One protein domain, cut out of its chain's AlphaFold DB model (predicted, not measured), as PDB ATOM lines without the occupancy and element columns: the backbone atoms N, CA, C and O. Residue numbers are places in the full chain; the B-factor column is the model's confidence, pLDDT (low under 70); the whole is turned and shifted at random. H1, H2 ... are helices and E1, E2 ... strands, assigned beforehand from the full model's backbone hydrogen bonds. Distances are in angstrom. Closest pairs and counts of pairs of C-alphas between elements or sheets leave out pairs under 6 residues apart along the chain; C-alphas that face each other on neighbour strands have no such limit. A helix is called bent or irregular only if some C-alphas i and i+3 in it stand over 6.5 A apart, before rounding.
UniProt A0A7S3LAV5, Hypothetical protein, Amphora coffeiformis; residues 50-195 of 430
ATOM      1  N   LEU A  50      52.822 -38.385 -19.631       96.69
ATOM      2  CA  LEU A  50      51.556 -39.055 -19.358       96.69
ATOM      3  C   LEU A  50      51.831 -40.498 -18.934       96.69
ATOM      4  O   LEU A  50      52.364 -41.265 -19.730       96.69
ATOM      5  N   TRP A  51      51.456 -40.883 -17.722       96.00
ATOM      6  CA  TRP A  51      51.533 -42.255 -17.221       96.00
ATOM      7  C   TRP A  51      50.152 -42.894 -17.311       96.00
ATOM      8  O   TRP A  51      49.220 -42.460 -16.639       96.00
ATOM      9  N   ILE A  52      50.004 -43.903 -18.162       94.44
ATOM     10  CA  ILE A  52      48.735 -44.584 -18.417       94.44
ATOM     11  C   ILE A  52      48.714 -45.879 -17.615       94.44
ATOM     12  O   ILE A  52      49.646 -46.682 -17.695       94.44
ATOM     13  N   HIS A  53      47.632 -46.093 -16.880       91.88
ATOM     14  CA  HIS A  53      47.352 -47.328 -16.160       91.88
ATOM     15  C   HIS A  53      46.003 -47.904 -16.611       91.88
ATOM     16  O   HIS A  53      45.297 -47.315 -17.428       91.88
ATOM     17  N   ASP A  54      45.662 -49.087 -16.120       86.81
ATOM     18  CA  ASP A  54      44.423 -49.806 -16.437       86.81
ATOM     19  C   ASP A  54      43.143 -48.992 -16.181       86.81
ATOM     20  O   ASP A  54      42.192 -49.053 -16.958       86.81
ATOM     21  N   GLU A  55      43.144 -48.188 -15.125       83.81
ATOM     22  CA  GLU A  55      41.974 -47.438 -14.673       83.81
ATOM     23  C   GLU A  55      41.938 -45.958 -15.090       83.81
ATOM     24  O   GLU A  55      41.002 -45.222 -14.752       83.81
ATOM     25  N   GLY A  56      42.950 -45.475 -15.813       90.38
ATOM     26  CA  GLY A  56      43.117 -44.038 -15.984       90.38
ATOM     27  C   GLY A  56      44.491 -43.598 -16.456       90.38
ATOM     28  O   GLY A  56      45.227 -44.333 -17.113       90.38
ATOM     29  N   HIS A  57      44.817 -42.347 -16.151       93.25
ATOM     30  CA  HIS A  57      46.153 -41.822 -16.381       93.25
ATOM     31  C   HIS A  57      46.493 -40.664 -15.448       93.25
ATOM     32  O   HIS A  57      45.614 -39.951 -14.963       93.25
ATOM     33  N   VAL A  58      47.792 -40.457 -15.256       95.38
ATOM     34  CA  VAL A  58      48.379 -39.316 -14.554       95.38
ATOM     35  C   VAL A  58      49.182 -38.505 -15.562       95.38
ATOM     36  O   VAL A  58      50.090 -39.026 -16.202       95.38
ATOM     37  N   CYS A  59      48.836 -37.240 -15.744       96.56
ATOM     38  CA  CYS A  59      49.566 -36.298 -16.580       96.56
ATOM     39  C   CYS A  59      50.329 -35.320 -15.682       96.56
ATOM     40  O   CYS A  59      49.737 -34.704 -14.799       96.56
ATOM     41  N   LEU A  60      51.632 -35.191 -15.914       96.56
ATOM     42  CA  LEU A  60      52.520 -34.262 -15.221       96.56
ATOM     43  C   LEU A  60      53.001 -33.213 -16.225       96.56
ATOM     44  O   LEU A  60      53.529 -33.566 -17.283       96.56
ATOM     45  N   GLN A  61      52.804 -31.931 -15.926       95.69
ATOM     46  CA  GLN A  61      53.170 -30.833 -16.817       95.69
ATOM     47  C   GLN A  61      53.626 -29.617 -16.006       95.69
ATOM     48  O   GLN A  61      52.799 -28.893 -15.456       95.69
ATOM     49  N   GLY A  62      54.937 -29.361 -15.966       93.50
ATOM     50  CA  GLY A  62      55.499 -28.348 -15.077       93.50
ATOM     51  C   GLY A  62      55.145 -28.618 -13.610       93.50
ATOM     52  O   GLY A  62      55.350 -29.719 -13.111       93.50
ATOM     53  N   ASP A  63      54.607 -27.603 -12.944       92.75
ATOM     54  CA  ASP A  63      54.111 -27.616 -11.562       92.75
ATOM     55  C   ASP A  63      52.668 -28.135 -11.430       92.75
ATOM     56  O   ASP A  63      52.098 -28.124 -10.339       92.75
ATOM     57  N   ALA A  64      52.068 -28.583 -12.534       95.75
ATOM     58  CA  ALA A  64      50.698 -29.048 -12.568       95.75
ATOM     59  C   ALA A  64      50.602 -30.564 -12.768       95.75
ATOM     60  O   ALA A  64      51.367 -31.186 -13.515       95.75
ATOM     61  N   VAL A  65      49.600 -31.155 -12.126       95.88
ATOM     62  CA  VAL A  65      49.321 -32.590 -12.159       95.88
ATOM     63  C   VAL A  65      47.854 -32.818 -12.448       95.88
ATOM     64  O   VAL A  65      46.998 -32.102 -11.943       95.88
ATOM     65  N   GLN A  66      47.547 -33.817 -13.264       95.81
ATOM     66  CA  GLN A  66      46.186 -34.163 -13.622       95.81
ATOM     67  C   GLN A  66      45.977 -35.670 -13.529       95.81
ATOM     68  O   GLN A  66      46.688 -36.454 -14.150       95.81
ATOM     69  N   PHE A  67      44.946 -36.061 -12.800       94.06
ATOM     70  CA  PHE A  67      44.507 -37.428 -12.595       94.06
ATOM     71  C   PHE A  67      43.227 -37.678 -13.363       94.06
ATOM     72  O   PHE A  67      42.266 -36.926 -13.213       94.06
ATOM     73  N   TRP A  68      43.189 -38.743 -14.152       92.31
ATOM     74  CA  TRP A  68      41.973 -39.216 -14.800       92.31
ATOM     75  C   TRP A  68      41.600 -40.558 -14.201       92.31
ATOM     76  O   TRP A  68      42.420 -41.470 -14.145       92.31
ATOM     77  N   SER A  69      40.348 -40.687 -13.779       88.25
ATOM     78  CA  SER A  69      39.721 -41.978 -13.516       88.25
ATOM     79  C   SER A  69      38.659 -42.215 -14.570       88.25
ATOM     80  O   SER A  69      37.706 -41.436 -14.689       88.25
ATOM     81  N   HIS A  70      38.796 -43.299 -15.326       79.88
ATOM     82  CA  HIS A  70      37.700 -43.756 -16.161       79.88
ATOM     83  C   HIS A  70      36.621 -44.328 -15.242       79.88
ATOM     84  O   HIS A  70      36.809 -45.361 -14.602       79.88
ATOM     85  N   SER A  71      35.481 -43.644 -15.152       69.06
ATOM     86  CA  SER A  71      34.279 -44.288 -14.635       69.06
ATOM     87  C   SER A  71      33.635 -45.082 -15.775       69.06
ATOM     88  O   SER A  71      33.859 -44.774 -16.948       69.06
ATOM     89  N   GLU A  72      32.917 -46.155 -15.452       66.31
ATOM     90  CA  GLU A  72      32.403 -47.108 -16.441       66.31
ATOM     91  C   GLU A  72      31.552 -46.439 -17.541       66.31
ATOM     92  O   GLU A  72      30.359 -46.200 -17.375       66.31
ATOM     93  N   GLY A  73      32.186 -46.172 -18.688       64.75
ATOM     94  CA  GLY A  73      31.567 -45.890 -19.986       64.75
ATOM     95  C   GLY A  73      31.059 -44.469 -20.241       64.75
ATOM     96  O   GLY A  73      30.991 -44.074 -21.401       64.75
ATOM     97  N   ASP A  74      30.725 -43.683 -19.223       73.06
ATOM     98  CA  ASP A  74      29.959 -42.444 -19.421       73.06
ATOM     99  C   ASP A  74      30.666 -41.152 -19.007       73.06
ATOM    100  O   ASP A  74      30.566 -40.140 -19.709       73.06
ATOM    101  N   ALA A  75      31.397 -41.176 -17.898       80.75
ATOM    102  CA  ALA A  75      32.082 -40.007 -17.369       80.75
ATOM    103  C   ALA A  75      33.550 -40.300 -17.050       80.75
ATOM    104  O   ALA A  75      33.942 -41.414 -16.695       80.75
ATOM    105  N   VAL A  76      34.366 -39.266 -17.158       87.69
ATOM    106  CA  VAL A  76      35.733 -39.229 -16.665       87.69
ATOM    107  C   VAL A  76      35.746 -38.289 -15.476       87.69
ATOM    108  O   VAL A  76      35.294 -37.149 -15.583       87.69
ATOM    109  N   ILE A  77      36.277 -38.761 -14.357       89.19
ATOM    110  CA  ILE A  77      36.520 -37.906 -13.198       89.19
ATOM    111  C   ILE A  77      37.942 -37.408 -13.304       89.19
ATOM    112  O   ILE A  77      38.871 -38.206 -13.454       89.19
ATOM    113  N   VAL A  78      38.085 -36.091 -13.260       92.81
ATOM    114  CA  VAL A  78      39.370 -35.431 -13.383       92.81
ATOM    115  C   VAL A  78      39.667 -34.683 -12.099       92.81
ATOM    116  O   VAL A  78      38.826 -33.943 -11.587       92.81
ATOM    117  N   GLN A  79      40.879 -34.872 -11.596       94.94
ATOM    118  CA  GLN A  79      41.433 -34.039 -10.545       94.94
ATOM    119  C   GLN A  79      42.684 -33.350 -11.073       94.94
ATOM    120  O   GLN A  79      43.554 -34.006 -11.630       94.94
ATOM    121  N   GLU A  80      42.762 -32.036 -10.941       95.88
ATOM    122  CA  GLU A  80      43.920 -31.234 -11.325       95.88
ATOM    123  C   GLU A  80      44.494 -30.574 -10.083       95.88
ATOM    124  O   GLU A  80      43.743 -30.073  -9.251       95.88
ATOM    125  N   VAL A  81      45.812 -30.557  -9.959       95.31
ATOM    126  CA  VAL A  81      46.528 -29.866  -8.891       95.31
ATOM    127  C   VAL A  81      47.475 -28.876  -9.537       95.31
ATOM    128  O   VAL A  81      48.260 -29.256 -10.403       95.31
ATOM    129  N   ILE A  82      47.345 -27.607  -9.160       94.94
ATOM    130  CA  ILE A  82      48.134 -26.489  -9.681       94.94
ATOM    131  C   ILE A  82      48.612 -25.692  -8.470       94.94
ATOM    132  O   ILE A  82      47.818 -25.028  -7.801       94.94
ATOM    133  N   GLY A  83      49.900 -25.807  -8.145       92.06
ATOM    134  CA  GLY A  83      50.437 -25.281  -6.892       92.06
ATOM    135  C   GLY A  83      49.753 -25.920  -5.674       92.06
ATOM    136  O   GLY A  83      49.859 -27.126  -5.444       92.06
ATOM    137  N   ASN A  84      49.036 -25.112  -4.891       93.38
ATOM    138  CA  ASN A  84      48.281 -25.549  -3.712       93.38
ATOM    139  C   ASN A  84      46.763 -25.639  -3.947       93.38
ATOM    140  O   ASN A  84      46.007 -25.814  -2.992       93.38
ATOM    141  N   GLU A  85      46.293 -25.492  -5.183       95.19
ATOM    142  CA  GLU A  85      44.874 -25.587  -5.516       95.19
ATOM    143  C   GLU A  85      44.577 -26.932  -6.172       95.19
ATOM    144  O   GLU A  85      45.224 -27.327  -7.143       95.19
ATOM    145  N   MET A  86      43.577 -27.631  -5.641       94.62
ATOM    146  CA  MET A  86      43.070 -28.885  -6.175       94.62
ATOM    147  C   MET A  86      41.673 -28.670  -6.743       94.62
ATOM    148  O   MET A  86      40.743 -28.286  -6.039       94.62
ATOM    149  N   TYR A  87      41.522 -28.981  -8.017       94.69
ATOM    150  CA  TYR A  87      40.285 -28.899  -8.770       94.69
ATOM    151  C   TYR A  87      39.778 -30.311  -9.022       94.69
ATOM    152  O   TYR A  87      40.505 -31.131  -9.569       94.69
ATOM    153  N   THR A  88      38.539 -30.609  -8.658       91.50
ATOM    154  CA  THR A  88      37.882 -31.882  -8.970       91.50
ATOM    155  C   THR A  88      36.654 -31.597  -9.815       91.50
ATOM    156  O   THR A  88      35.840 -30.759  -9.443       91.50
ATOM    157  N   TYR A  89      36.525 -32.261 -10.957       90.12
ATOM    158  CA  TYR A  89      35.408 -32.053 -11.872       90.12
ATOM    159  C   TYR A  89      35.143 -33.296 -12.726       90.12
ATOM    160  O   TYR A  89      35.958 -34.216 -12.824       90.12
ATOM    161  N   GLU A  90      33.984 -33.323 -13.370       86.50
ATOM    162  CA  GLU A  90      33.557 -34.400 -14.259       86.50
ATOM    163  C   GLU A  90      33.628 -33.949 -15.717       86.50
ATOM    164  O   GLU A  90      33.366 -32.793 -16.055       86.50
ATOM    165  N   ARG A  91      33.963 -34.881 -16.607       87.00
ATOM    166  CA  ARG A  91      33.885 -34.710 -18.057       87.00
ATOM    167  C   ARG A  91      33.112 -35.860 -18.664       87.00
ATOM    168  O   ARG A  91      33.189 -36.991 -18.198       87.00
ATOM    169  N   ILE A  92      32.437 -35.597 -19.770       82.81
ATOM    170  CA  ILE A  92      31.817 -36.660 -20.558       82.81
ATOM    171  C   ILE A  92      32.916 -37.481 -21.231       82.81
ATOM    172  O   ILE A  92      33.847 -36.917 -21.819       82.81
ATOM    173  N   ASN A  93      32.803 -38.811 -21.184       86.38
ATOM    174  CA  ASN A  93      33.707 -39.703 -21.905       86.38
ATOM    175  C   ASN A  93      33.388 -39.682 -23.411       86.38
ATOM    176  O   ASN A  93      32.782 -40.593 -23.973       86.38
ATOM    177  N   THR A  94      33.779 -38.592 -24.075       84.38
ATOM    178  CA  THR A  94      33.506 -38.392 -25.505       84.38
ATOM    179  C   THR A  94      34.147 -39.462 -26.388       84.38
ATOM    180  O   THR A  94      33.583 -39.787 -27.428       84.38
ATOM    181  N   ASP A  95      35.262 -40.071 -25.969       85.62
ATOM    182  CA  ASP A  95      35.895 -41.166 -26.713       85.62
ATOM    183  C   ASP A  95      35.027 -42.432 -26.707       85.62
ATOM    184  O   ASP A  95      34.850 -43.058 -27.757       85.62
ATOM    185  N   ALA A  96      34.415 -42.766 -25.564       83.19
ATOM    186  CA  ALA A  96      33.434 -43.844 -25.479       83.19
ATOM    187  C   ALA A  96      32.203 -43.548 -26.349       83.19
ATOM    188  O   ALA A  96      31.799 -44.399 -27.142       83.19
ATOM    189  N   LEU A  97      31.669 -42.320 -26.300       78.12
ATOM    190  CA  LEU A  97      30.548 -41.911 -27.160       78.12
ATOM    191  C   LEU A  97      30.887 -42.015 -28.650       78.12
ATOM    192  O   LEU A  97      30.078 -42.499 -29.440       78.12
ATOM    193  N   TYR A  98      32.096 -41.607 -29.044       82.56
ATOM    194  CA  TYR A  98      32.578 -41.765 -30.413       82.56
ATOM    195  C   TYR A  98      32.676 -43.233 -30.826       82.56
ATOM    196  O   TYR A  98      32.302 -43.579 -31.948       82.56
ATOM    197  N   ALA A  99      33.191 -44.097 -29.950       83.31
ATOM    198  CA  ALA A  99      33.294 -45.527 -30.214       83.31
ATOM    199  C   ALA A  99      31.909 -46.170 -30.384       83.31
ATOM    200  O   ALA A  99      31.691 -46.913 -31.343       83.31
ATOM    201  N   GLU A 100      30.955 -45.833 -29.517       76.94
ATOM    202  CA  GLU A 100      29.577 -46.315 -29.607       76.94
ATOM    203  C   GLU A 100      28.866 -45.813 -30.870       76.94
ATOM    204  O   GLU A 100      28.269 -46.610 -31.595       76.94
ATOM    205  N   ALA A 101      28.977 -44.519 -31.184       74.75
ATOM    206  CA  ALA A 101      28.402 -43.942 -32.397       74.75
ATOM    207  C   ALA A 101      28.951 -44.630 -33.659       74.75
ATOM    208  O   ALA A 101      28.190 -44.988 -34.560       74.75
ATOM    209  N   ARG A 102      30.264 -44.897 -33.709       78.94
ATOM    210  CA  ARG A 102      30.891 -45.657 -34.805       78.94
ATOM    211  C   ARG A 102      30.382 -47.097 -34.879       78.94
ATOM    212  O   ARG A 102      30.131 -47.583 -35.975       78.94
ATOM    213  N   ALA A 103      30.199 -47.771 -33.745       79.06
ATOM    214  CA  ALA A 103      29.692 -49.142 -33.709       79.06
ATOM    215  C   ALA A 103      28.234 -49.261 -34.201       79.06
ATOM    216  O   ALA A 103      27.840 -50.305 -34.722       79.06
ATOM    217  N   LEU A 104      27.430 -48.204 -34.049       69.38
ATOM    218  CA  LEU A 104      26.078 -48.118 -34.614       69.38
ATOM    219  C   LEU A 104      26.101 -47.832 -36.122       69.38
ATOM    220  O   LEU A 104      25.323 -48.422 -36.877       69.38
ATOM    221  N   LEU A 105      27.015 -46.964 -36.561       69.25
ATOM    222  CA  LEU A 105      27.234 -46.659 -37.974       69.25
ATOM    223  C   LEU A 105      27.718 -47.872 -38.767       69.25
ATOM    224  O   LEU A 105      27.257 -48.100 -39.873       69.25
ATOM    225  N   ASP A 106      28.592 -48.698 -38.198       67.69
ATOM    226  CA  ASP A 106      29.076 -49.904 -38.884       67.69
ATOM    227  C   ASP A 106      27.948 -50.932 -39.132       67.69
ATOM    228  O   ASP A 106      28.016 -51.765 -40.032       67.69
ATOM    229  N   LYS A 107      26.852 -50.843 -38.364       60.69
ATOM    230  CA  LYS A 107      25.676 -51.722 -38.483       60.69
ATOM    231  C   LYS A 107      24.565 -51.172 -39.376       60.69
ATOM    232  O   LYS A 107      23.663 -51.926 -39.736       60.69
ATOM    233  N   SER A 108      24.591 -49.886 -39.720       52.03
ATOM    234  CA  SER A 108      23.533 -49.233 -40.493       52.03
ATOM    235  C   SER A 108      24.145 -48.467 -41.661       52.03
ATOM    236  O   SER A 108      25.068 -47.691 -41.488       52.03
ATOM    237  N   SER A 109      23.637 -48.663 -42.878       46.38
ATOM    238  CA  SER A 109      24.127 -48.013 -44.107       46.38
ATOM    239  C   SER A 109      23.860 -46.497 -44.164       46.38
ATOM    240  O   SER A 109      23.611 -45.951 -45.239       46.38
ATOM    241  N   VAL A 110      23.816 -45.822 -43.018       40.75
ATOM    242  CA  VAL A 110      23.502 -44.408 -42.886       40.75
ATOM    243  C   VAL A 110      24.818 -43.644 -42.903       40.75
ATOM    244  O   VAL A 110      25.497 -43.489 -41.892       40.75
ATOM    245  N   GLU A 111      25.191 -43.168 -44.088       40.84
ATOM    246  CA  GLU A 111      26.131 -42.061 -44.225       40.84
ATOM    247  C   GLU A 111      25.611 -40.881 -43.384       40.84
ATOM    248  O   GLU A 111      24.637 -40.231 -43.756       40.84
ATOM    249  N   GLY A 112      26.245 -40.614 -42.239       49.44
ATOM    250  CA  GLY A 112      26.061 -39.361 -41.503       49.44
ATOM    251  C   GLY A 112      25.389 -39.462 -40.137       49.44
ATOM    252  O   GLY A 112      24.448 -38.716 -39.881       49.44
ATOM    253  N   ALA A 113      25.899 -40.292 -39.216       54.03
ATOM    254  CA  ALA A 113      25.664 -39.979 -37.806       54.03
ATOM    255  C   ALA A 113      26.392 -38.666 -37.525       54.03
ATOM    256  O   ALA A 113      27.622 -38.604 -37.506       54.03
ATOM    257  N   ASP A 114      25.605 -37.609 -37.400       63.50
ATOM    258  CA  ASP A 114      26.076 -36.308 -36.986       63.50
ATOM    259  C   ASP A 114      26.630 -36.429 -35.559       63.50
ATOM    260  O   ASP A 114      25.884 -36.589 -34.593       63.50
ATOM    261  N   THR A 115      27.958 -36.424 -35.433       69.81
ATOM    262  CA  THR A 115      28.653 -36.422 -34.142       69.81
ATOM    263  C   THR A 115      29.001 -35.008 -33.675       69.81
ATOM    264  O   THR A 115      29.724 -34.873 -32.691       69.81
ATOM    265  N   LEU A 116      28.506 -33.951 -34.336       71.62
ATOM    266  CA  LEU A 116      28.792 -32.560 -33.955       71.62
ATOM    267  C   LEU A 116      28.324 -32.248 -32.531       71.62
ATOM    268  O   LEU A 116      28.917 -31.417 -31.845       71.62
ATOM    269  N   TRP A 117      27.285 -32.936 -32.055       67.88
ATOM    270  CA  TRP A 117      26.860 -32.817 -30.665       67.88
ATOM    271  C   TRP A 117      27.889 -33.409 -29.689       67.88
ATOM    272  O   TRP A 117      28.043 -32.858 -28.607       67.88
ATOM    273  N   ILE A 118      28.628 -34.469 -30.056       75.25
ATOM    274  CA  ILE A 118      29.719 -35.025 -29.230       75.25
ATOM    275  C   ILE A 118      30.879 -34.027 -29.184       75.25
ATOM    276  O   ILE A 118      31.437 -33.795 -28.115       75.25
ATOM    277  N   ASP A 119      31.202 -33.386 -30.312       76.56
ATOM    278  CA  ASP A 119      32.229 -32.338 -30.380       76.56
ATOM    279  C   ASP A 119      31.940 -31.176 -29.418       76.56
ATOM    280  O   ASP A 119      32.863 -30.664 -28.786       76.56
ATOM    281  N   ALA A 120      30.668 -30.796 -29.257       71.56
ATOM    282  CA  ALA A 120      30.257 -29.744 -28.326       71.56
ATOM    283  C   ALA A 120      30.484 -30.108 -26.845       71.56
ATOM    284  O   ALA A 120      30.505 -29.223 -25.994       71.56
ATOM    285  N   LEU A 121      30.658 -31.398 -26.538       76.88
ATOM    286  CA  LEU A 121      30.888 -31.919 -25.188       76.88
ATOM    287  C   LEU A 121      32.379 -32.137 -24.885       76.88
ATOM    288  O   LEU A 121      32.756 -32.377 -23.735       76.88
ATOM    289  N   VAL A 122      33.251 -32.060 -25.895       83.44
ATOM    290  CA  VAL A 122      34.687 -32.299 -25.725       83.44
ATOM    291  C   VAL A 122      35.290 -31.219 -24.833       83.44
ATOM    292  O   VAL A 122      35.381 -30.055 -25.206       83.44
ATOM    293  N   GLY A 123      35.777 -31.634 -23.664       83.94
ATOM    294  CA  GLY A 123      36.491 -30.731 -22.757       83.94
ATOM    295  C   GLY A 123      35.600 -29.921 -21.828       83.94
ATOM    296  O   GLY A 123      36.141 -29.209 -20.989       83.94
ATOM    297  N   VAL A 124      34.275 -30.058 -21.928       83.50
ATOM    298  CA  VAL A 124      33.350 -29.399 -21.003       83.50
ATOM    299  C   VAL A 124      33.505 -30.013 -19.611       83.50
ATOM    300  O   VAL A 124      33.476 -31.239 -19.469       83.50
ATOM    301  N   LYS A 125      33.710 -29.150 -18.612       87.69
ATOM    302  CA  LYS A 125      33.884 -29.505 -17.202       87.69
ATOM    303  C   LYS A 125      32.559 -29.302 -16.463       87.69
ATOM    304  O   LYS A 125      31.867 -28.316 -16.695       87.69
ATOM    305  N   TYR A 126      32.199 -30.236 -15.596       81.19
ATOM    306  CA  TYR A 126      30.976 -30.186 -14.793       81.19
ATOM    307  C   TYR A 126      31.302 -30.416 -13.321       81.19
ATOM    308  O   TYR A 126      32.293 -31.075 -13.010       81.19
ATOM    309  N   ASN A 127      30.439 -29.927 -12.427       78.75
ATOM    310  CA  ASN A 127      30.542 -30.158 -10.983       78.75
ATOM    311  C   ASN A 127      31.925 -29.787 -10.421       78.75
ATOM    312  O   ASN A 127      32.495 -30.523  -9.619       78.75
ATOM    313  N   CYS A 128      32.479 -28.663 -10.879       87.75
ATOM    314  CA  CYS A 128      33.779 -28.184 -10.438       87.75
ATOM    315  C   CYS A 128      33.770 -27.873  -8.941       87.75
ATOM    316  O   CYS A 128      33.009 -27.033  -8.460       87.75
ATOM    317  N   VAL A 129      34.675 -28.507  -8.211       89.44
ATOM    318  CA  VAL A 129      34.979 -28.204  -6.817       89.44
ATOM    319  C   VAL A 129      36.444 -27.812  -6.737       89.44
ATOM    320  O   VAL A 129      37.301 -28.535  -7.241       89.44
ATOM    321  N   MET A 130      36.728 -26.680  -6.098       93.44
ATOM    322  CA  MET A 130      38.089 -26.256  -5.783       93.44
ATOM    323  C   MET A 130      38.309 -26.348  -4.275       93.44
ATOM    324  O   MET A 130      37.492 -25.865  -3.488       93.44
ATOM    325  N   GLU A 131      39.416 -26.969  -3.887       93.69
ATOM    326  CA  GLU A 131      39.896 -27.048  -2.515       93.69
ATOM    327  C   GLU A 131      41.340 -26.541  -2.452       93.69
ATOM    328  O   GLU A 131      42.153 -26.822  -3.332       93.69
ATOM    329  N   THR A 132      41.678 -25.810  -1.392       93.62
ATOM    330  CA  THR A 132      43.065 -25.435  -1.109       93.62
ATOM    331  C   THR A 132      43.720 -26.529  -0.276       93.62
ATOM    332  O   THR A 132      43.179 -26.946   0.748       93.62
ATOM    333  N   LEU A 133      44.885 -26.983  -0.715       89.81
ATOM    334  CA  LEU A 133      45.704 -27.969  -0.032       89.81
ATOM    335  C   LEU A 133      46.611 -27.298   1.001       89.81
ATOM    336  O   LEU A 133      47.042 -26.156   0.825       89.81
ATOM    337  N   ASP A 134      46.923 -28.035   2.067       89.94
ATOM    338  CA  ASP A 134      47.831 -27.569   3.120       89.94
ATOM    339  C   ASP A 134      49.281 -27.448   2.619       89.94
ATOM    340  O   ASP A 134      50.040 -26.608   3.103       89.94
ATOM    341  N   GLU A 135      49.651 -28.269   1.634       87.06
ATOM    342  CA  GLU A 135      50.992 -28.343   1.061       87.06
ATOM    343  C   GLU A 135      50.929 -28.339  -0.471       87.06
ATOM    344  O   GLU A 135      50.035 -28.932  -1.080       87.06
ATOM    345  N   GLU A 136      51.891 -27.648  -1.082       88.00
ATOM    346  CA  GLU A 136      52.085 -27.614  -2.531       88.00
ATOM    347  C   GLU A 136      52.677 -28.938  -3.021       88.00
ATOM    348  O   GLU A 136      53.582 -29.506  -2.404       88.00
ATOM    349  N   MET A 137      52.176 -29.422  -4.155       87.12
ATOM    350  CA  MET A 137      52.664 -30.655  -4.755       87.12
ATOM    351  C   MET A 137      53.837 -30.379  -5.703       87.12
ATOM    352  O   MET A 137      53.634 -29.928  -6.825       87.12
ATOM    353  N   ASP A 138      55.063 -30.724  -5.296       90.69
ATOM    354  CA  ASP A 138      56.223 -30.665  -6.197       90.69
ATOM    355  C   ASP A 138      56.429 -31.992  -6.947       90.69
ATOM    356  O   ASP A 138      56.931 -32.977  -6.401       90.69
ATOM    357  N   VAL A 139      56.069 -32.003  -8.233       92.38
ATOM    358  CA  VAL A 139      56.378 -33.101  -9.169       92.38
ATOM    359  C   VAL A 139      57.559 -32.800 -10.094       92.38
ATOM    360  O   VAL A 139      57.983 -33.662 -10.866       92.38
ATOM    361  N   THR A 140      58.120 -31.594 -10.023       93.75
ATOM    362  CA  THR A 140      59.228 -31.148 -10.881       93.75
ATOM    363  C   THR A 140      60.591 -31.618 -10.383       93.75
ATOM    364  O   THR A 140      61.538 -31.695 -11.168       93.75
ATOM    365  N   SER A 141      60.681 -31.981  -9.101       93.50
ATOM    366  CA  SER A 141      61.928 -32.359  -8.432       93.50
ATOM    367  C   SER A 141      61.934 -33.833  -7.990       93.50
ATOM    368  O   SER A 141      61.898 -34.106  -6.790       93.50
ATOM    369  N   PRO A 142      61.993 -34.818  -8.910       95.38
ATOM    370  CA  PRO A 142      62.029 -36.227  -8.527       95.38
ATOM    371  C   PRO A 142      63.302 -36.557  -7.725       95.38
ATOM    372  O   PRO A 142      64.420 -36.266  -8.161       95.38
ATOM    373  N   ILE A 143      63.150 -37.209  -6.569       95.69
ATOM    374  CA  ILE A 143      64.259 -37.580  -5.673       95.69
ATOM    375  C   ILE A 143      64.533 -39.078  -5.805       95.69
ATOM    376  O   ILE A 143      63.651 -39.899  -5.578       95.69
ATOM    377  N   LEU A 144      65.763 -39.465  -6.144       96.44
ATOM    378  CA  LEU A 144      66.156 -40.877  -6.159       96.44
ATOM    379  C   LEU A 144      66.236 -41.407  -4.720       96.44
ATOM    380  O   LEU A 144      67.089 -40.956  -3.956       96.44
ATOM    381  N   LEU A 145      65.391 -42.379  -4.376       95.44
ATOM    382  CA  LEU A 145      65.399 -43.032  -3.065       95.44
ATOM    383  C   LEU A 145      66.345 -44.234  -3.055       95.44
ATOM    384  O   LEU A 145      67.208 -44.351  -2.187       95.44
ATOM    385  N   GLU A 146      66.206 -45.112  -4.048       96.00
ATOM    386  CA  GLU A 146      66.976 -46.349  -4.142       96.00
ATOM    387  C   GLU A 146      67.316 -46.675  -5.598       96.00
ATOM    388  O   GLU A 146      66.529 -46.438  -6.516       96.00
ATOM    389  N   ARG A 147      68.503 -47.245  -5.816       96.50
ATOM    390  CA  ARG A 147      68.895 -47.853  -7.090       96.50
ATOM    391  C   ARG A 147      69.237 -49.317  -6.855       96.50
ATOM    392  O   ARG A 147      70.105 -49.621  -6.037       96.50
ATOM    393  N   HIS A 148      68.586 -50.197  -7.598       95.50
ATOM    394  CA  HIS A 148      68.741 -51.638  -7.474       95.50
ATOM    395  C   HIS A 148      69.888 -52.162  -8.357       95.50
ATOM    396  O   HIS A 148      70.464 -51.448  -9.181       95.50
ATOM    397  N   GLN A 149      70.263 -53.431  -8.155       95.50
ATOM    398  CA  GLN A 149      71.384 -54.060  -8.869       95.50
ATOM    399  C   GLN A 149      71.114 -54.287 -10.362       95.50
ATOM    400  O   GLN A 149      72.059 -54.370 -11.140       95.50
ATOM    401  N   ASP A 150      69.846 -54.389 -10.754       95.25
ATOM    402  CA  ASP A 150      69.387 -54.540 -12.139       95.25
ATOM    403  C   ASP A 150      69.209 -53.191 -12.860       95.25
ATOM    404  O   ASP A 150      68.601 -53.135 -13.925       95.25
ATOM    405  N   GLU A 151      69.739 -52.111 -12.273       94.56
ATOM    406  CA  GLU A 151      69.632 -50.723 -12.739       94.56
ATOM    407  C   GLU A 151      68.224 -50.115 -12.656       94.56
ATOM    408  O   GLU A 151      68.070 -48.930 -12.962       94.56
ATOM    409  N   SER A 152      67.219 -50.859 -12.180       96.31
ATOM    410  CA  SER A 152      65.930 -50.273 -11.802       96.31
ATOM    411  C   SER A 152      66.090 -49.337 -10.598       96.31
ATOM    412  O   SER A 152      67.106 -49.336  -9.889       96.31
ATOM    413  N   SER A 153      65.109 -48.469 -10.384       97.12
ATOM    414  CA  SER A 153      65.196 -47.444  -9.345       97.12
ATOM    415  C   SER A 153      63.843 -47.062  -8.778       97.12
ATOM    416  O   SER A 153      62.836 -47.086  -9.477       97.12
ATOM    417  N   THR A 154      63.852 -46.659  -7.512       96.62
ATOM    418  CA  THR A 154      62.689 -46.110  -6.821       96.62
ATOM    419  C   THR A 154      62.902 -44.617  -6.613       96.62
ATOM    420  O   THR A 154      63.929 -44.188  -6.077       96.62
ATOM    421  N   TRP A 155      61.929 -43.824  -7.046       96.62
ATOM    422  CA  TRP A 155      61.946 -42.367  -6.999       96.62
ATOM    423  C   TRP A 155      60.808 -41.851  -6.134       96.62
ATOM    424  O   TRP A 155      59.730 -42.428  -6.124       96.62
ATOM    425  N   GLN A 156      61.024 -40.735  -5.454       94.94
ATOM    426  CA  GLN A 156      59.965 -39.940  -4.858       94.94
ATOM    427  C   GLN A 156      59.552 -38.843  -5.840       94.94
ATOM    428  O   GLN A 156      60.407 -38.092  -6.312       94.94
ATOM    429  N   VAL A 157      58.257 -38.750  -6.138       94.06
ATOM    430  CA  VAL A 157      57.665 -37.700  -6.980       94.06
ATOM    431  C   VAL A 157      56.470 -37.131  -6.227       94.06
ATOM    432  O   VAL A 157      55.435 -37.787  -6.120       94.06
ATOM    433  N   GLY A 158      56.631 -35.941  -5.644       90.88
ATOM    434  CA  GLY A 158      55.672 -35.396  -4.686       90.88
ATOM    435  C   GLY A 158      55.376 -36.394  -3.547       90.88
ATOM    436  O   GLY A 158      56.314 -36.868  -2.898       90.88
ATOM    437  N   PRO A 159      54.098 -36.749  -3.305       88.38
ATOM    438  CA  PRO A 159      53.697 -37.690  -2.255       88.38
ATOM    439  C   PRO A 159      53.850 -39.173  -2.645       88.38
ATOM    440  O   PRO A 159      53.450 -40.050  -1.876       88.38
ATOM    441  N   TRP A 160      54.377 -39.481  -3.835       92.38
ATOM    442  CA  TRP A 160      54.426 -40.850  -4.346       92.38
ATOM    443  C   TRP A 160      55.812 -41.456  -4.367       92.38
ATOM    444  O   TRP A 160      56.814 -40.761  -4.530       92.38
ATOM    445  N   GLN A 161      55.830 -42.785  -4.328       94.56
ATOM    446  CA  GLN A 161      56.946 -43.597  -4.772       94.56
ATOM    447  C   GLN A 161      56.661 -44.140  -6.173       94.56
ATOM    448  O   GLN A 161      55.592 -44.674  -6.456       94.56
ATOM    449  N   VAL A 162      57.633 -43.978  -7.064       95.81
ATOM    450  CA  VAL A 162      57.576 -44.415  -8.455       95.81
ATOM    451  C   VAL A 162      58.701 -45.406  -8.688       95.81
ATOM    452  O   VAL A 162      59.877 -45.044  -8.604       95.81
ATOM    453  N   GLN A 163      58.354 -46.648  -9.014       96.69
ATOM    454  CA  GLN A 163      59.340 -47.611  -9.496       96.69
ATOM    455  C   GLN A 163      59.561 -47.385 -10.987       96.69
ATOM    456  O   GLN A 163      58.605 -47.312 -11.756       96.69
ATOM    457  N   ALA A 164      60.815 -47.288 -11.409       97.06
ATOM    458  CA  ALA A 164      61.212 -47.133 -12.799       97.06
ATOM    459  C   ALA A 164      62.196 -48.233 -13.200       97.06
ATOM    460  O   ALA A 164      63.042 -48.655 -12.410       97.06
ATOM    461  N   ASP A 165      62.091 -48.696 -14.443       96.12
ATOM    462  CA  ASP A 165      63.009 -49.698 -14.976       96.12
ATOM    463  C   ASP A 165      64.401 -49.122 -15.295       96.12
ATOM    464  O   ASP A 165      64.676 -47.935 -15.107       96.12
ATOM    465  N   SER A 166      65.291 -49.971 -15.814       94.88
ATOM    466  CA  SER A 166      66.657 -49.589 -16.191       94.88
ATOM    467  C   SER A 166      66.732 -48.491 -17.265       94.88
ATOM    468  O   SER A 166      67.785 -47.887 -17.454       94.88
ATOM    469  N   ASN A 167      65.636 -48.217 -17.983       93.69
ATOM    470  CA  ASN A 167      65.535 -47.155 -18.986       93.69
ATOM    471  C   ASN A 167      64.834 -45.897 -18.446       93.69
ATOM    472  O   ASN A 167      64.486 -45.019 -19.236       93.69
ATOM    473  N   MET A 168      64.622 -45.799 -17.126       94.25
ATOM    474  CA  MET A 168      63.863 -44.728 -16.467       94.25
ATOM    475  C   MET A 168      62.398 -44.647 -16.921       94.25
ATOM    476  O   MET A 168      61.783 -43.582 -16.842       94.25
ATOM    477  N   VAL A 169      61.824 -45.759 -17.395       94.88
ATOM    478  CA  VAL A 169      60.393 -45.836 -17.708       94.88
ATOM    479  C   VAL A 169      59.646 -46.240 -16.434       94.88
ATOM    480  O   VAL A 169      59.944 -47.307 -15.885       94.88
ATOM    481  N   PRO A 170      58.698 -45.427 -15.940       96.38
ATOM    482  CA  PRO A 170      57.932 -45.750 -14.744       96.38
ATOM    483  C   PRO A 170      57.072 -47.009 -14.951       96.38
ATOM    484  O   PRO A 170      56.522 -47.241 -16.028       96.38
ATOM    485  N   ARG A 171      57.000 -47.838 -13.909       96.44
ATOM    486  CA  ARG A 171      56.363 -49.164 -13.875       96.44
ATOM    487  C   ARG A 171      55.247 -49.248 -12.851       96.44
ATOM    488  O   ARG A 171      54.258 -49.926 -13.109       96.44
ATOM    489  N   SER A 172      55.382 -48.550 -11.731       95.19
ATOM    490  CA  SER A 172      54.311 -48.429 -10.752       95.19
ATOM    491  C   SER A 172      54.348 -47.085 -10.041       95.19
ATOM    492  O   SER A 172      55.366 -46.387 -10.045       95.19
ATOM    493  N   LEU A 173      53.200 -46.734  -9.473       92.62
ATOM    494  CA  LEU A 173      52.964 -45.559  -8.649       92.62
ATOM    495  C   LEU A 173      52.299 -46.016  -7.351       92.62
ATOM    496  O   LEU A 173      51.240 -46.642  -7.408       92.62
ATOM    497  N   SER A 174      52.873 -45.673  -6.205       90.81
ATOM    498  CA  SER A 174      52.282 -45.942  -4.895       90.81
ATOM    499  C   SER A 174      52.371 -44.727  -3.978       90.81
ATOM    500  O   SER A 174      53.180 -43.821  -4.193       90.81
ATOM    501  N   THR A 175      51.543 -44.682  -2.937       84.06
ATOM    502  CA  THR A 175      51.761 -43.740  -1.831       84.06
ATOM    503  C   THR A 175      53.040 -44.065  -1.078       84.06
ATOM    504  O   THR A 175      53.479 -45.215  -1.041       84.06
ATOM    505  N   HIS A 176      53.654 -43.040  -0.483       71.25
ATOM    506  CA  HIS A 176      54.668 -43.281   0.534       71.25
ATOM    507  C   HIS A 176      54.037 -44.104   1.672       71.25
ATOM    508  O   HIS A 176      52.947 -43.729   2.115       71.25
ATOM    509  N   PRO A 177      54.667 -45.205   2.116       61.94
ATOM    510  CA  PRO A 177      54.181 -45.975   3.252       61.94
ATOM    511  C   PRO A 177      54.385 -45.143   4.522       61.94
ATOM    512  O   PRO A 177      55.440 -45.204   5.153       61.94
ATOM    513  N   ASP A 178      53.401 -44.321   4.873       59.69
ATOM    514  CA  ASP A 178      53.314 -43.773   6.222       59.69
ATOM    515  C   ASP A 178      52.816 -44.889   7.151       59.69
ATOM    516  O   ASP A 178      51.896 -45.630   6.813       59.69
ATOM    517  N   GLU A 179      53.449 -45.019   8.319       52.75
ATOM    518  CA  GLU A 179      53.421 -46.222   9.171       52.75
ATOM    519  C   GLU A 179      52.033 -46.650   9.714       52.75
ATOM    520  O   GLU A 179      51.949 -47.706  10.339       52.75
ATOM    521  N   ASP A 180      50.952 -45.897   9.467       57.88
ATOM    522  CA  ASP A 180      49.654 -46.074  10.140       57.88
ATOM    523  C   ASP A 180      48.399 -46.061   9.231       57.88
ATOM    524  O   ASP A 180      47.285 -46.181   9.747       57.88
ATOM    525  N   ASP A 181      48.521 -45.953   7.901       56.78
ATOM    526  CA  ASP A 181      47.344 -45.874   7.019       56.78
ATOM    527  C   ASP A 181      47.037 -47.211   6.316       56.78
ATOM    528  O   ASP A 181      47.762 -47.654   5.433       56.78
ATOM    529  N   GLU A 182      45.886 -47.824   6.629       56.22
ATOM    530  CA  GLU A 182      45.347 -49.043   5.976       56.22
ATOM    531  C   GLU A 182      44.980 -48.864   4.478       56.22
ATOM    532  O   GLU A 182      44.385 -49.750   3.869       56.22
ATOM    533  N   ASP A 183      45.329 -47.726   3.873       59.84
ATOM    534  CA  ASP A 183      44.902 -47.294   2.538       59.84
ATOM    535  C   ASP A 183      46.107 -47.121   1.579       59.84
ATOM    536  O   ASP A 183      46.143 -46.172   0.786       59.84
ATOM    537  N   ASP A 184      47.101 -48.012   1.656       68.38
ATOM    538  CA  ASP A 184      48.163 -48.106   0.647       68.38
ATOM    539  C   ASP A 184      47.559 -48.496  -0.708       68.38
ATOM    540  O   ASP A 184      46.827 -49.481  -0.825       68.38
ATOM    541  N   PHE A 185      47.872 -47.725  -1.752       80.62
ATOM    542  CA  PHE A 185      47.551 -48.107  -3.125       80.62
ATOM    543  C   PHE A 185      48.833 -48.318  -3.923       80.62
ATOM    544  O   PHE A 185      49.813 -47.593  -3.751       80.62
ATOM    545  N   GLU A 186      48.791 -49.268  -4.850       87.00
ATOM    546  CA  GLU A 186      49.801 -49.448  -5.884       87.00
ATOM    547  C   GLU A 186      49.088 -49.575  -7.231       87.00
ATOM    548  O   GLU A 186      48.184 -50.391  -7.397       87.00
ATOM    549  N   ILE A 187      49.478 -48.742  -8.192       88.69
ATOM    550  CA  ILE A 187      48.966 -48.770  -9.562       88.69
ATOM    551  C   ILE A 187      50.100 -49.177 -10.488       88.69
ATOM    552  O   ILE A 187      51.193 -48.614 -10.428       88.69
ATOM    553  N   SER A 188      49.824 -50.112 -11.396       93.69
ATOM    554  CA  SER A 188      50.759 -50.495 -12.453       93.69
ATOM    555  C   SER A 188      50.657 -49.551 -13.652       93.69
ATOM    556  O   SER A 188      49.582 -49.357 -14.217       93.69
ATOM    557  N   ILE A 189      51.787 -48.994 -14.082       95.19
ATOM    558  CA  ILE A 189      51.880 -48.137 -15.268       95.19
ATOM    559  C   ILE A 189      52.119 -49.027 -16.489       95.19
ATOM    560  O   ILE A 189      53.143 -49.704 -16.609       95.19
ATOM    561  N   ALA A 190      51.150 -49.029 -17.400       94.62
ATOM    562  CA  ALA A 190      51.147 -49.854 -18.601       94.62
ATOM    563  C   ALA A 190      51.838 -49.168 -19.789       94.62
ATOM    564  O   ALA A 190      52.529 -49.826 -20.569       94.62
ATOM    565  N   GLU A 191      51.663 -47.853 -19.932       95.50
ATOM    566  CA  GLU A 191      52.200 -47.076 -21.051       95.50
ATOM    567  C   GLU A 191      52.622 -45.671 -20.601       95.50
ATOM    568  O   GLU A 191      52.071 -45.104 -19.659       95.50
ATOM    569  N   VAL A 192      53.608 -45.101 -21.299       95.94
ATOM    570  CA  VAL A 192      54.058 -43.720 -21.106       95.94
ATOM    571  C   VAL A 192      53.905 -42.943 -22.409       95.94
ATOM    572  O   VAL A 192      54.359 -43.381 -23.465       95.94
ATOM    573  N   GLY A 193      53.290 -41.769 -22.325       95.38
ATOM    574  CA  GLY A 193      53.072 -40.854 -23.438       95.38
ATOM    575  C   GLY A 193      53.376 -39.405 -23.070       95.38
ATOM    576  O   GLY A 193      54.078 -39.115 -22.104       95.38
ATOM    577  N   THR A 194      52.821 -38.478 -23.846       95.56
ATOM    578  CA  THR A 194      52.941 -37.029 -23.620       95.56
ATOM    579  C   THR A 194      51.588 -36.427 -23.283       95.56
ATOM    580  O   THR A 194      50.593 -36.746 -23.949       95.56
ATOM    581  N   CYS A 195      51.558 -35.493 -22.336       93.69
ATOM    582  CA  CYS A 195      50.367 -34.698 -22.066       93.69
ATOM    583  C   CYS A 195      49.941 -33.916 -23.318       93.69
ATOM    584  O   CYS A 195      50.760 -33.327 -24.024       93.69
TER     585      CYS A 195
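Overview. This is residues 50 to 195 of the 430 residues of the protein "Hypothetical protein" of Amphora coffeiformis (UniProt A0A7S3LAV5). One long, strongly twisted sheet of eleven strands is folded into two wings, E1 to E6 in one and E7 to E11 in the other, joined where the bent E11 runs beside E1. Beyond the larger wing, H1 and H2 make a helical arm whose tip, residues 106 to 112, sticks out. The printed part has 146 residues with two named helices and eleven named strands, in the chain order E1 E2 E3 E4 E5 H1 H2 E6 E7 E8 E9 E10 E11. The sheet, E6 E5 E4 E3 E2 E1 E11 E10 E9 E8 E7, is antiparallel throughout, and the class is mostly strand. The whole is loose, with a radius of gyration of the C-alphas of 18.8 A, and elongated, spanning 59 by 38 by 30 A.

Arrangement. E1, residues 50 to 53, and E2, residues 56 to 61, form a hairpin, with N 51 and O 58 2.8 A apart. E3, residues 64 to 70, E4, residues 75 to 82, and E5, residues 85 to 92, continue it as a meander, each strand the antiparallel neighbour of the one before; N 59 and O 66, N 67 and O 79, and N 80 and O 87 are 2.8, 2.7 and 2.8 A apart. H1, residues 94 to 105, touches H2, residues 116 to 119, with residues 94 to 98 alone; their closest C-alphas, of Thr 94 and Ile 118, are 6.3 A apart. Neither helix is on the sheet. In H1 every O i to N i+4 pair is within hydrogen-bond range; H2 is too short for such a pair. E6, residues 125 to 132, is an edge strand beside E5, with N 88 and O 129 2.8 A apart, and bends by 55 degrees at residue 128. E7, residues 143 to 147, the other edge strand, is apart from E6. E7, E8 at 153 to 157, E9 at 160 to 164, E10 at 170 to 175 and E11 at 186 to 194 form a second meander, for instance with N 145 and O 154, N 155 and O 162, and N 161 and O 174 at 2.9, 2.9 and 2.8 A. E11 bends by 68 degrees at residue 190: it pairs with E10 over residues 186 to 188, N 187 to O 173 being 2.9 A, and with E1 over 189 to 193, N 52 to O 191 being 2.8 A.

Along the chain. E1 begins at C-alpha 50, (51.556, -39.055, -19.358). From first to last C-alpha E3 measures 20.0 A, E4 22.3 A, E5 22.8 A, H1 16.2 A, E6 19.0 A and E11 21.9 A. E11 ends at C-alpha 194, (52.941, -37.029, -23.620).

Size, cuts and confidence. The farthest C-alphas, of Ser 109 and Glu 179, are 60.8 A apart. The printed part has no cut, and no link is long. Its mean pLDDT is 85.1; residues 71 to 73, 104 to 115, 117 and 177 to 184 are under 70.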